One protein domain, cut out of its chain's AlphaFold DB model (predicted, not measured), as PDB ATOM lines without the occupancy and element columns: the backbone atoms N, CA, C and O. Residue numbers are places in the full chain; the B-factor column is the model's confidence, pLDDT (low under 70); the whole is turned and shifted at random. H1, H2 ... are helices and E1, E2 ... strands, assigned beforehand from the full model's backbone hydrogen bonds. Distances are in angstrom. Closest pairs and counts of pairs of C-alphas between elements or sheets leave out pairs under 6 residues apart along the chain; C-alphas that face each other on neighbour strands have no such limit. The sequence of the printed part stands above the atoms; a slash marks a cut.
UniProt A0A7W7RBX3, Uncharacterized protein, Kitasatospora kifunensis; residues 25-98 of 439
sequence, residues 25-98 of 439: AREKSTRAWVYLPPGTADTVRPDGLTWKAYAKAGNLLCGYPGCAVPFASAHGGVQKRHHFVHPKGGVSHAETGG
ATOM      1  N   ALA A  25      59.775  97.809 177.139       96.12
ATOM      2  CA  ALA A  25      60.938  98.318 177.853       96.12
ATOM      3  C   ALA A  25      62.215  97.691 177.294       96.12
ATOM      4  O   ALA A  25      62.155  96.668 176.616       96.12
ATOM      5  N   ARG A  26      63.375  98.260 177.621       96.56
ATOM      6  CA  ARG A  26      64.673  97.622 177.384       96.56
ATOM      7  C   ARG A  26      65.223  97.057 178.677       96.56
ATOM      8  O   ARG A  26      65.294  97.756 179.683       96.56
ATOM      9  N   GLU A  27      65.655  95.812 178.657       96.88
ATOM     10  CA  GLU A  27      66.358  95.218 179.785       96.88
ATOM     11  C   GLU A  27      67.745  95.861 179.931       96.88
ATOM     12  O   GLU A  27      68.489  96.018 178.965       96.88
ATOM     13  N   LYS A  28      68.100  96.289 181.143       96.50
ATOM     14  CA  LYS A  28      69.314  97.077 181.398       96.50
ATOM     15  C   LYS A  28      70.596  96.311 181.067       96.50
ATOM     16  O   LYS A  28      71.529  96.911 180.536       96.50
ATOM     17  N   SER A  29      70.639  95.018 181.385       96.00
ATOM     18  CA  SER A  29      71.813  94.156 181.211       96.00
ATOM     19  C   SER A  29      72.026  93.751 179.753       96.00
ATOM     20  O   SER A  29      73.115  93.927 179.220       96.00
ATOM     21  N   THR A  30      70.984  93.236 179.102       96.00
ATOM     22  CA  THR A  30      71.066  92.678 177.742       96.00
ATOM     23  C   THR A  30      70.769  93.703 176.660       96.00
ATOM     24  O   THR A  30      71.066  93.469 175.492       96.00
ATOM     25  N   ARG A  31      70.151  94.831 177.031       94.19
ATOM     26  CA  ARG A  31      69.621  95.847 176.115       94.19
ATOM     27  C   ARG A  31      68.516  95.341 175.185       94.19
ATOM     28  O   ARG A  31      68.085  96.110 174.319       94.19
ATOM     29  N   ALA A  32      68.043  94.111 175.396       94.25
ATOM     30  CA  ALA A  32      66.955  93.497 174.656       94.25
ATOM     31  C   ALA A  32      65.622  94.157 175.006       94.25
ATOM     32  O   ALA A  32      65.399  94.589 176.139       94.25
ATOM     33  N   TRP A  33      64.727  94.219 174.030       95.44
ATOM     34  CA  TRP A  33      63.362  94.662 174.256       95.44
ATOM     35  C   TRP A  33      62.548  93.574 174.950       95.44
ATOM     36  O   TRP A  33      62.637  92.394 174.613       95.44
ATOM     37  N   VAL A  34      61.741  93.987 175.922       96.25
ATOM     38  CA  VAL A  34      60.825  93.122 176.659       96.25
ATOM     39  C   VAL A  34      59.426  93.720 176.639       96.25
ATOM     40  O   VAL A  34      59.232  94.910 176.895       96.25
ATOM     41  N   TYR A  35      58.451  92.871 176.333       95.56
ATOM     42  CA  TYR A  35      57.033  93.203 176.356       95.56
ATOM     43  C   TYR A  35      56.443  92.856 177.719       95.56
ATOM     44  O   TYR A  35      56.749  91.800 178.270       95.56
ATOM     45  N   LEU A  36      55.579  93.719 178.246       94.88
ATOM     46  CA  LEU A  36      54.752  93.455 179.419       94.88
ATOM     47  C   LEU A  36      53.403  92.905 178.960       94.88
ATOM     48  O   LEU A  36      52.596  93.709 178.488       94.88
ATOM     49  N   PRO A  37      53.091  91.607 179.116       92.44
ATOM     50  CA  PRO A  37      51.796  91.088 178.688       92.44
ATOM     51  C   PRO A  37      50.585  91.778 179.357       92.44
ATOM     52  O   PRO A  37      50.704  92.429 180.405       92.44
ATOM     53  N   PRO A  38      49.390  91.720 178.743       88.06
ATOM     54  CA  PRO A  38      48.169  92.220 179.369       88.06
ATOM     55  C   PRO A  38      47.904  91.486 180.685       88.06
ATOM     56  O   PRO A  38      48.092  90.281 180.769       88.06
ATOM     57  N   GLY A  39      47.475  92.194 181.733       89.19
ATOM     58  CA  GLY A  39      47.137  91.533 183.003       89.19
ATOM     59  C   GLY A  39      48.331  91.103 183.875       89.19
ATOM     60  O   GLY A  39      48.115  90.722 185.017       89.19
ATOM     61  N   THR A  40      49.584  91.244 183.420       93.25
ATOM     62  CA  THR A  40      50.725  90.578 184.080       93.25
ATOM     63  C   THR A  40      51.623  91.445 184.969       93.25
ATOM     64  O   THR A  40      52.653  90.948 185.417       93.25
ATOM     65  N   ALA A  41      51.289  92.707 185.271       93.06
ATOM     66  CA  ALA A  41      52.177  93.589 186.053       93.06
ATOM     67  C   ALA A  41      52.589  93.006 187.421       93.06
ATOM     68  O   ALA A  41      53.741  93.157 187.838       93.06
ATOM     69  N   ASP A  42      51.673  92.301 188.086       94.19
ATOM     70  CA  ASP A  42      51.913  91.657 189.382       94.19
ATOM     71  C   ASP A  42      52.226  90.151 189.264       94.19
ATOM     72  O   ASP A  42      52.423  89.480 190.273       94.19
ATOM     73  N   THR A  43      52.319  89.601 188.048       94.06
ATOM     74  CA  THR A  43      52.701  88.190 187.847       94.06
ATOM     75  C   THR A  43      54.214  88.005 187.916       94.06
ATOM     76  O   THR A  43      54.976  88.899 187.533       94.06
ATOM     77  N   VAL A  44      54.632  86.835 188.398       94.50
ATOM     78  CA  VAL A  44      56.035  86.444 188.572       94.50
ATOM     79  C   VAL A  44      56.664  86.093 187.219       94.50
ATOM     80  O   VAL A  44      56.132  85.288 186.458       94.50
ATOM     81  N   ARG A  45      57.802  86.721 186.916       93.88
ATOM     82  CA  ARG A  45      58.669  86.432 185.768       93.88
ATOM     83  C   ARG A  45      59.479  85.150 186.016       93.88
ATOM     84  O   ARG A  45      59.589  84.705 187.157       93.88
ATOM     85  N   PRO A  46      60.128  84.580 184.982       93.62
ATOM     86  CA  PRO A  46      60.995  83.407 185.145       93.62
ATOM     87  C   PRO A  46      62.138  83.572 186.162       93.62
ATOM     88  O   PRO A  46      62.641  82.577 186.669       93.62
ATOM     89  N   ASP A  47      62.541  84.808 186.469       92.31
ATOM     90  CA  ASP A  47      63.581  85.146 187.453       92.31
ATOM     91  C   ASP A  47      63.071  85.206 188.911       92.31
ATOM     92  O   ASP A  47      63.833  85.527 189.820       92.31
ATOM     93  N   GLY A  48      61.791  84.896 189.150       95.31
ATOM     94  CA  GLY A  48      61.178  84.884 190.481       95.31
ATOM     95  C   GLY A  48      60.670  86.247 190.967       95.31
ATOM     96  O   GLY A  48      60.010  86.308 192.004       95.31
ATOM     97  N   LEU A  49      60.906  87.337 190.227       96.00
ATOM     98  CA  LEU A  49      60.390  88.667 190.558       96.00
ATOM     99  C   LEU A  49      59.116  88.977 189.771       96.00
ATOM    100  O   LEU A  49      58.961  88.580 188.621       96.00
ATOM    101  N   THR A  50      58.193  89.747 190.346       96.69
ATOM    102  CA  THR A  50      57.081  90.290 189.549       96.69
ATOM    103  C   THR A  50      57.585  91.346 188.570       96.69
ATOM    104  O   THR A  50      58.605  91.988 188.824       96.69
ATOM    105  N   TRP A  51      56.867  91.603 187.472       96.62
ATOM    106  CA  TRP A  51      57.226  92.694 186.547       96.62
ATOM    107  C   TRP A  51      57.381  94.043 187.255       96.62
ATOM    108  O   TRP A  51      58.316  94.795 186.979       96.62
ATOM    109  N   LYS A  52      56.498  94.327 188.212       96.62
ATOM    110  CA  LYS A  52      56.553  95.521 189.056       96.62
ATOM    111  C   LYS A  52      57.808  95.579 189.927       96.62
ATOM    112  O   LYS A  52      58.445  96.631 189.984       96.62
ATOM    113  N   ALA A  53      58.168  94.481 190.596       96.88
ATOM    114  CA  ALA A  53      59.384  94.404 191.408       96.88
ATOM    115  C   ALA A  53      60.648  94.514 190.540       96.88
ATOM    116  O   ALA A  53      61.576  95.242 190.885       96.88
ATOM    117  N   TYR A  54      60.642  93.865 189.376       97.56
ATOM    118  CA  TYR A  54      61.739  93.891 188.415       97.56
ATOM    119  C   TYR A  54      61.979  95.300 187.844       97.56
ATOM    120  O   TYR A  54      63.119  95.758 187.783       97.56
ATOM    121  N   ALA A  55      60.907  96.025 187.498       97.19
ATOM    122  CA  ALA A  55      60.988  97.432 187.103       97.19
ATOM    123  C   ALA A  55      61.531  98.308 188.245       97.19
ATOM    124  O   ALA A  55      62.510  99.020 188.042       97.19
ATOM    125  N   LYS A  56      60.965  98.191 189.458       96.94
ATOM    126  CA  LYS A  56      61.394  98.937 190.661       96.94
ATOM    127  C   LYS A  56      62.871  98.750 191.009       96.94
ATOM    128  O   LYS A  56      63.491  99.680 191.513       96.94
ATOM    129  N   ALA A  57      63.430  97.573 190.734       96.94
ATOM    130  CA  ALA A  57      64.851  97.288 190.920       96.94
ATOM    131  C   ALA A  57      65.765  98.012 189.905       96.94
ATOM    132  O   ALA A  57      66.985  97.904 189.983       96.94
ATOM    133  N   GLY A  58      65.199  98.752 188.944       96.69
ATOM    134  CA  GLY A  58      65.946  99.497 187.933       96.69
ATOM    135  C   GLY A  58      66.475  98.633 186.789       96.69
ATOM    136  O   GLY A  58      67.391  99.055 186.079       96.69
ATOM    137  N   ASN A  59      65.917  97.432 186.599       97.69
ATOM    138  CA  ASN A  59      66.345  96.501 185.553       97.69
ATOM    139  C   ASN A  59      65.712  96.786 184.187       97.69
ATOM    140  O   ASN A  59      66.156  96.233 183.184       97.69
ATOM    141  N   LEU A  60      64.689  97.641 184.134       97.56
ATOM    142  CA  LEU A  60      63.997  98.020 182.906       97.56
ATOM    143  C   LEU A  60      64.190  99.506 182.627       97.56
ATOM    144  O   LEU A  60      63.899 100.348 183.473       97.56
ATOM    145  N   LEU A  61      64.666  99.807 181.428       96.00
ATOM    146  CA  LEU A  61      64.921 101.143 180.912       96.00
ATOM    147  C   LEU A  61      63.864 101.519 179.877       96.00
ATOM    148  O   LEU A  61      63.336 100.655 179.167       96.00
ATOM    149  N   CYS A  62      63.611 102.819 179.740       94.31
ATOM    150  CA  CYS A  62      62.866 103.334 178.602       94.31
ATOM    151  C   CYS A  62      63.557 102.961 177.283       94.31
ATOM    152  O   CYS A  62      64.783 102.964 177.171       94.31
ATOM    153  N   GLY A  63      62.758 102.636 176.272       92.12
ATOM    154  CA  GLY A  63      63.256 102.321 174.936       92.12
ATOM    155  C   GLY A  63      63.623 103.535 174.083       92.12
ATOM    156  O   GLY A  63      64.236 103.366 173.034       92.12
ATOM    157  N   TYR A  64      63.256 104.742 174.520       92.31
ATOM    158  CA  TYR A  64      63.503 105.973 173.776       92.31
ATOM    159  C   TYR A  64      65.018 106.242 173.632       92.31
ATOM    160  O   TYR A  64      65.732 106.190 174.640       92.31
ATOM    161  N   PRO A  65      65.534 106.548 172.425       89.06
ATOM    162  CA  PRO A  65      66.943 106.855 172.204       89.06
ATOM    163  C   PRO A  65      67.457 107.952 173.142       89.06
ATOM    164  O   PRO A  65      66.859 109.014 173.277       89.06
ATOM    165  N   GLY A  66      68.567 107.683 173.829       87.50
ATOM    166  CA  GLY A  66      69.155 108.613 174.799       87.50
ATOM    167  C   GLY A  66      68.445 108.673 176.158       87.50
ATOM    168  O   GLY A  66      68.997 109.246 177.095       87.50
ATOM    169  N   CYS A  67      67.281 108.037 176.329       90.19
ATOM    170  CA  CYS A  67      66.663 107.911 177.644       90.19
ATOM    171  C   CYS A  67      67.296 106.753 178.425       90.19
ATOM    172  O   CYS A  67      67.051 105.579 178.160       90.19
ATOM    173  N   ALA A  68      68.111 107.091 179.423       88.31
ATOM    174  CA  ALA A  68      68.696 106.122 180.351       88.31
ATOM    175  C   ALA A  68      67.882 105.965 181.649       88.31
ATOM    176  O   ALA A  68      68.334 105.293 182.577       88.31
ATOM    177  N   VAL A  69      66.704 106.595 181.737       91.44
ATOM    178  CA  VAL A  69      65.883 106.591 182.951       91.44
ATOM    179  C   VAL A  69      65.264 105.198 183.137       91.44
ATOM    180  O   VAL A  69      64.534 104.732 182.253       91.44
ATOM    181  N   PRO A  70      65.537 104.510 184.260       95.19
ATOM    182  CA  PRO A  70      64.850 103.273 184.586       95.19
ATOM    183  C   PRO A  70      63.387 103.554 184.924       95.19
ATOM    184  O   PRO A  70      63.054 104.584 185.515       95.19
ATOM    185  N   PHE A  71      62.504 102.618 184.592       96.00
ATOM    186  CA  PHE A  71      61.117 102.702 185.029       96.00
ATOM    187  C   PHE A  71      61.025 102.596 186.549       96.00
ATOM    188  O   PHE A  71      61.703 101.788 187.173       96.00
ATOM    189  N   ALA A  72      60.141 103.390 187.149       95.50
ATOM    190  CA  ALA A  72      59.874 103.315 188.579       95.50
ATOM    191  C   ALA A  72      59.039 102.084 188.947       95.50
ATOM    192  O   ALA A  72      59.102 101.628 190.084       95.50
ATOM    193  N   SER A  73      58.187 101.597 188.040       95.25
ATOM    194  CA  SER A  73      57.214 100.540 188.332       95.25
ATOM    195  C   SER A  73      56.531 100.035 187.051       95.25
ATOM    196  O   SER A  73      56.678 100.626 185.980       95.25
ATOM    197  N   ALA A  74      55.729  98.979 187.187       93.81
ATOM    198  CA  ALA A  74      54.702  98.585 186.225       93.81
ATOM    199  C   ALA A  74      53.328  98.734 186.894       93.81
ATOM    200  O   ALA A  74      53.114  98.210 187.990       93.81
ATOM    201  N   HIS A  75      52.424  99.502 186.286       90.12
ATOM    202  CA  HIS A  75      51.105  99.840 186.830       90.12
ATOM    203  C   HIS A  75      49.992  99.367 185.910       90.12
ATOM    204  O   HIS A  75      50.181  99.236 184.710       90.12
ATOM    205  N   GLY A  76      48.801  99.209 186.469       78.25
ATOM    206  CA  GLY A  76      47.533  99.131 185.753       78.25
ATOM    207  C   GLY A  76      46.441  98.701 186.716       78.25
ATOM    208  O   GLY A  76      46.654  98.652 187.927       78.25
ATOM    209  N   GLY A  77      45.248  98.488 186.188       70.12
ATOM    210  CA  GLY A  77      44.090  98.165 187.006       70.12
ATOM    211  C   GLY A  77      43.034  97.465 186.177       70.12
ATOM    212  O   GLY A  77      43.225  97.246 184.986       70.12
ATOM    213  N   VAL A  78      41.892  97.171 186.795       70.81
ATOM    214  CA  VAL A  78      40.813  96.376 186.179       70.81
ATOM    215  C   VAL A  78      40.402  96.904 184.795       70.81
ATOM    216  O   VAL A  78      40.130  96.128 183.889       70.81
ATOM    217  N   GLN A  79      40.403  98.227 184.607       70.00
ATOM    218  CA  GLN A  79      39.977  98.865 183.355       70.00
ATOM    219  C   GLN A  79      41.134  99.344 182.463       70.00
ATOM    220  O   GLN A  79      40.934  99.543 181.261       70.00
ATOM    221  N   LYS A  80      42.342  99.530 183.017       78.31
ATOM    222  CA  LYS A  80      43.486 100.138 182.317       78.31
ATOM    223  C   LYS A  80      44.547  99.098 181.991       78.31
ATOM    224  O   LYS A  80      44.975  98.347 182.863       78.31
ATOM    225  N   ARG A  81      45.038  99.128 180.749       86.38
ATOM    226  CA  ARG A  81      46.144  98.284 180.290       86.38
ATOM    227  C   ARG A  81      47.367  98.464 181.193       86.38
ATOM    228  O   ARG A  81      47.795  99.592 181.448       86.38
ATOM    229  N   HIS A  82      47.934  97.348 181.655       90.75
ATOM    230  CA  HIS A  82      49.195  97.366 182.391       90.75
ATOM    231  C   HIS A  82      50.310  97.992 181.544       90.75
ATOM    232  O   HIS A  82      50.410  97.668 180.365       90.75
ATOM    233  N   HIS A  83      51.138  98.856 182.119       92.88
ATOM    234  CA  HIS A  83      52.221  99.560 181.430       92.88
ATOM    235  C   HIS A  83      53.357  99.915 182.388       92.88
ATOM    236  O   HIS A  83      53.177  99.967 183.607       92.88
ATOM    237  N   PHE A  84      54.532 100.173 181.828       94.88
ATOM    238  CA  PHE A  84      55.674 100.706 182.549       94.88
ATOM    239  C   PHE A  84      55.515 102.207 182.790       94.88
ATOM    240  O   PHE A  84      54.983 102.934 181.952       94.88
ATOM    241  N   VAL A  85      55.965 102.667 183.959       93.19
ATOM    242  CA  VAL A  85      55.785 104.052 184.410       93.19
ATOM    243  C   VAL A  85      57.133 104.646 184.785       93.19
ATOM    244  O   VAL A  85      57.888 104.059 185.565       93.19
ATOM    245  N   HIS A  86      57.442 105.816 184.230       93.31
ATOM    246  CA  HIS A  86      58.625 106.583 184.611       93.31
ATOM    247  C   HIS A  86      58.511 107.093 186.061       93.31
ATOM    248  O   HIS A  86      57.402 107.290 186.563       93.31
ATOM    249  N   PRO A  87      59.635 107.340 186.755       92.94
ATOM    250  CA  PRO A  87      59.623 108.049 188.030       92.94
ATOM    251  C   PRO A  87      58.885 109.390 187.924       92.94
ATOM    252  O   PRO A  87      58.900 110.041 186.877       92.94
ATOM    253  N   LYS A  88      58.237 109.824 189.012       89.62
ATOM    254  CA  LYS A  88      57.557 111.128 189.060       89.62
ATOM    255  C   LYS A  88      58.566 112.244 188.751       89.62
ATOM    256  O   LYS A  88      59.634 112.275 189.349       89.62
ATOM    257  N   GLY A  89      58.211 113.147 187.835       83.62
ATOM    258  CA  GLY A  89      59.116 114.202 187.353       83.62
ATOM    259  C   GLY A  89      60.138 113.735 186.306       83.62
ATOM    260  O   GLY A  89      60.993 114.519 185.912       83.62
ATOM    261  N   GLY A  90      60.062 112.477 185.859       79.56
ATOM    262  CA  GLY A  90      60.854 111.967 184.743       79.56
ATOM    263  C   GLY A  90      60.450 112.569 183.393       79.56
ATOM    264  O   GLY A  90      59.418 113.229 183.263       79.56
ATOM    265  N   VAL A  91      61.278 112.317 182.378       76.56
ATOM    266  CA  VAL A  91      61.072 112.812 181.011       76.56
ATOM    267  C   VAL A  91      59.818 112.179 180.402       76.56
ATOM    268  O   VAL A  91      59.680 110.956 180.374       76.56
ATOM    269  N   SER A  92      58.908 113.013 179.898       77.38
ATOM    270  CA  SER A  92      57.804 112.560 179.051       77.38
ATOM    271  C   SER A  92      58.267 112.517 177.599       77.38
ATOM    272  O   SER A  92      58.652 113.538 177.035       77.38
ATOM    273  N   HIS A  93      58.189 111.340 176.979       80.25
ATOM    274  CA  HIS A  93      58.476 111.148 175.551       80.25
ATOM    275  C   HIS A  93      57.212 111.198 174.682       80.25
ATOM    276  O   HIS A  93      57.232 110.781 173.526       80.25
ATOM    277  N   ALA A  94      56.091 111.651 175.253       65.62
ATOM    278  CA  ALA A  94      54.813 111.702 174.555       65.62
ATOM    279  C   ALA A  94      54.687 112.918 173.618       65.62
ATOM    280  O   ALA A  94      53.866 112.881 172.710       65.62
ATOM    281  N   GLU A  95      55.479 113.978 173.829       61.88
ATOM    282  CA  GLU A  95      55.211 115.300 173.230       61.88
ATOM    283  C   GLU A  95      56.438 115.988 172.603       61.88
ATOM    284  O   GLU A  95      56.297 117.051 172.007       61.88
ATOM    285  N   THR A  96      57.648 115.424 172.714       47.88
ATOM    286  CA  THR A  96      58.880 116.104 172.272       47.88
ATOM    287  C   THR A  96      59.788 115.177 171.454       47.88
ATOM    288  O   THR A  96      60.417 114.277 172.000       47.88
ATOM    289  N   GLY A  97      59.857 115.390 170.132       55.41
ATOM    290  CA  GLY A  97      60.782 114.686 169.229       55.41
ATOM    291  C   GLY A  97      60.209 114.389 167.837       55.41
ATOM    292  O   GLY A  97      58.996 114.380 167.649       55.41
ATOM    293  N   GLY A  98      61.091 114.146 166.858       59.50
ATOM    294  CA  GLY A  98      60.708 113.716 165.502       59.50
ATOM    295  C   GLY A  98      60.194 112.271 165.432       59.50
ATOM    296  O   GLY A  98      59.495 111.918 164.490       59.50
TER     297      GLY A  98
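Overview. This is residues 25 to 98 of the 439 residues of an uncharacterized protein of Kitasatospora kifunensis (UniProt A0A7W7RBX3). Little of the printed part is regular structure: a body mostly of loops has the two-strand hairpin E3-E4 near its middle, with the short helix H1 packed on E3. A second small hairpin, E1-E2, lies to another side, and residues 60 to 61 pair antiparallel with its strand E1. The 74 printed residues run E1, E2, H1, E3, E4, of mixed class, with only 18 in named elements; the whole is compact, radius of gyration of the C-alphas 12.2 A, spanning 35 by 31 by 19 A.

Arrangement. E3, residues 73 to 75, and E4, residues 83 to 85, are antiparallel, with N 75 and O 83 2.8 A apart. H1, residues 51 to 56, comes closest to E3 at the C-alphas of Lys 52 and Ala 74, 4.6 A; its O i to N i+4 pairs are within hydrogen-bond range. E1, residues 25 to 27, is antiparallel to E2, residues 33 to 35, with N 34 and O 25 2.8 A apart. E1 and H1 are apart.

Along the chain. E1 begins at C-alpha 25, (60.938, 98.318, 177.853), and is 6.5 A long; E2 is 6.8 A, H1 8.6 A, E3 6.3 A. E4, 6.5 A, ends at C-alpha 85, (55.785, 104.052, 184.410).

Size, cuts and confidence. The C-alphas of Gly 48 and Gly 98, the two farthest apart, are 38.2 A apart. The printed part has no cut. The links E2 to H1 and H1 to E3 are long. Residues 94 to 98 have pLDDT under 70.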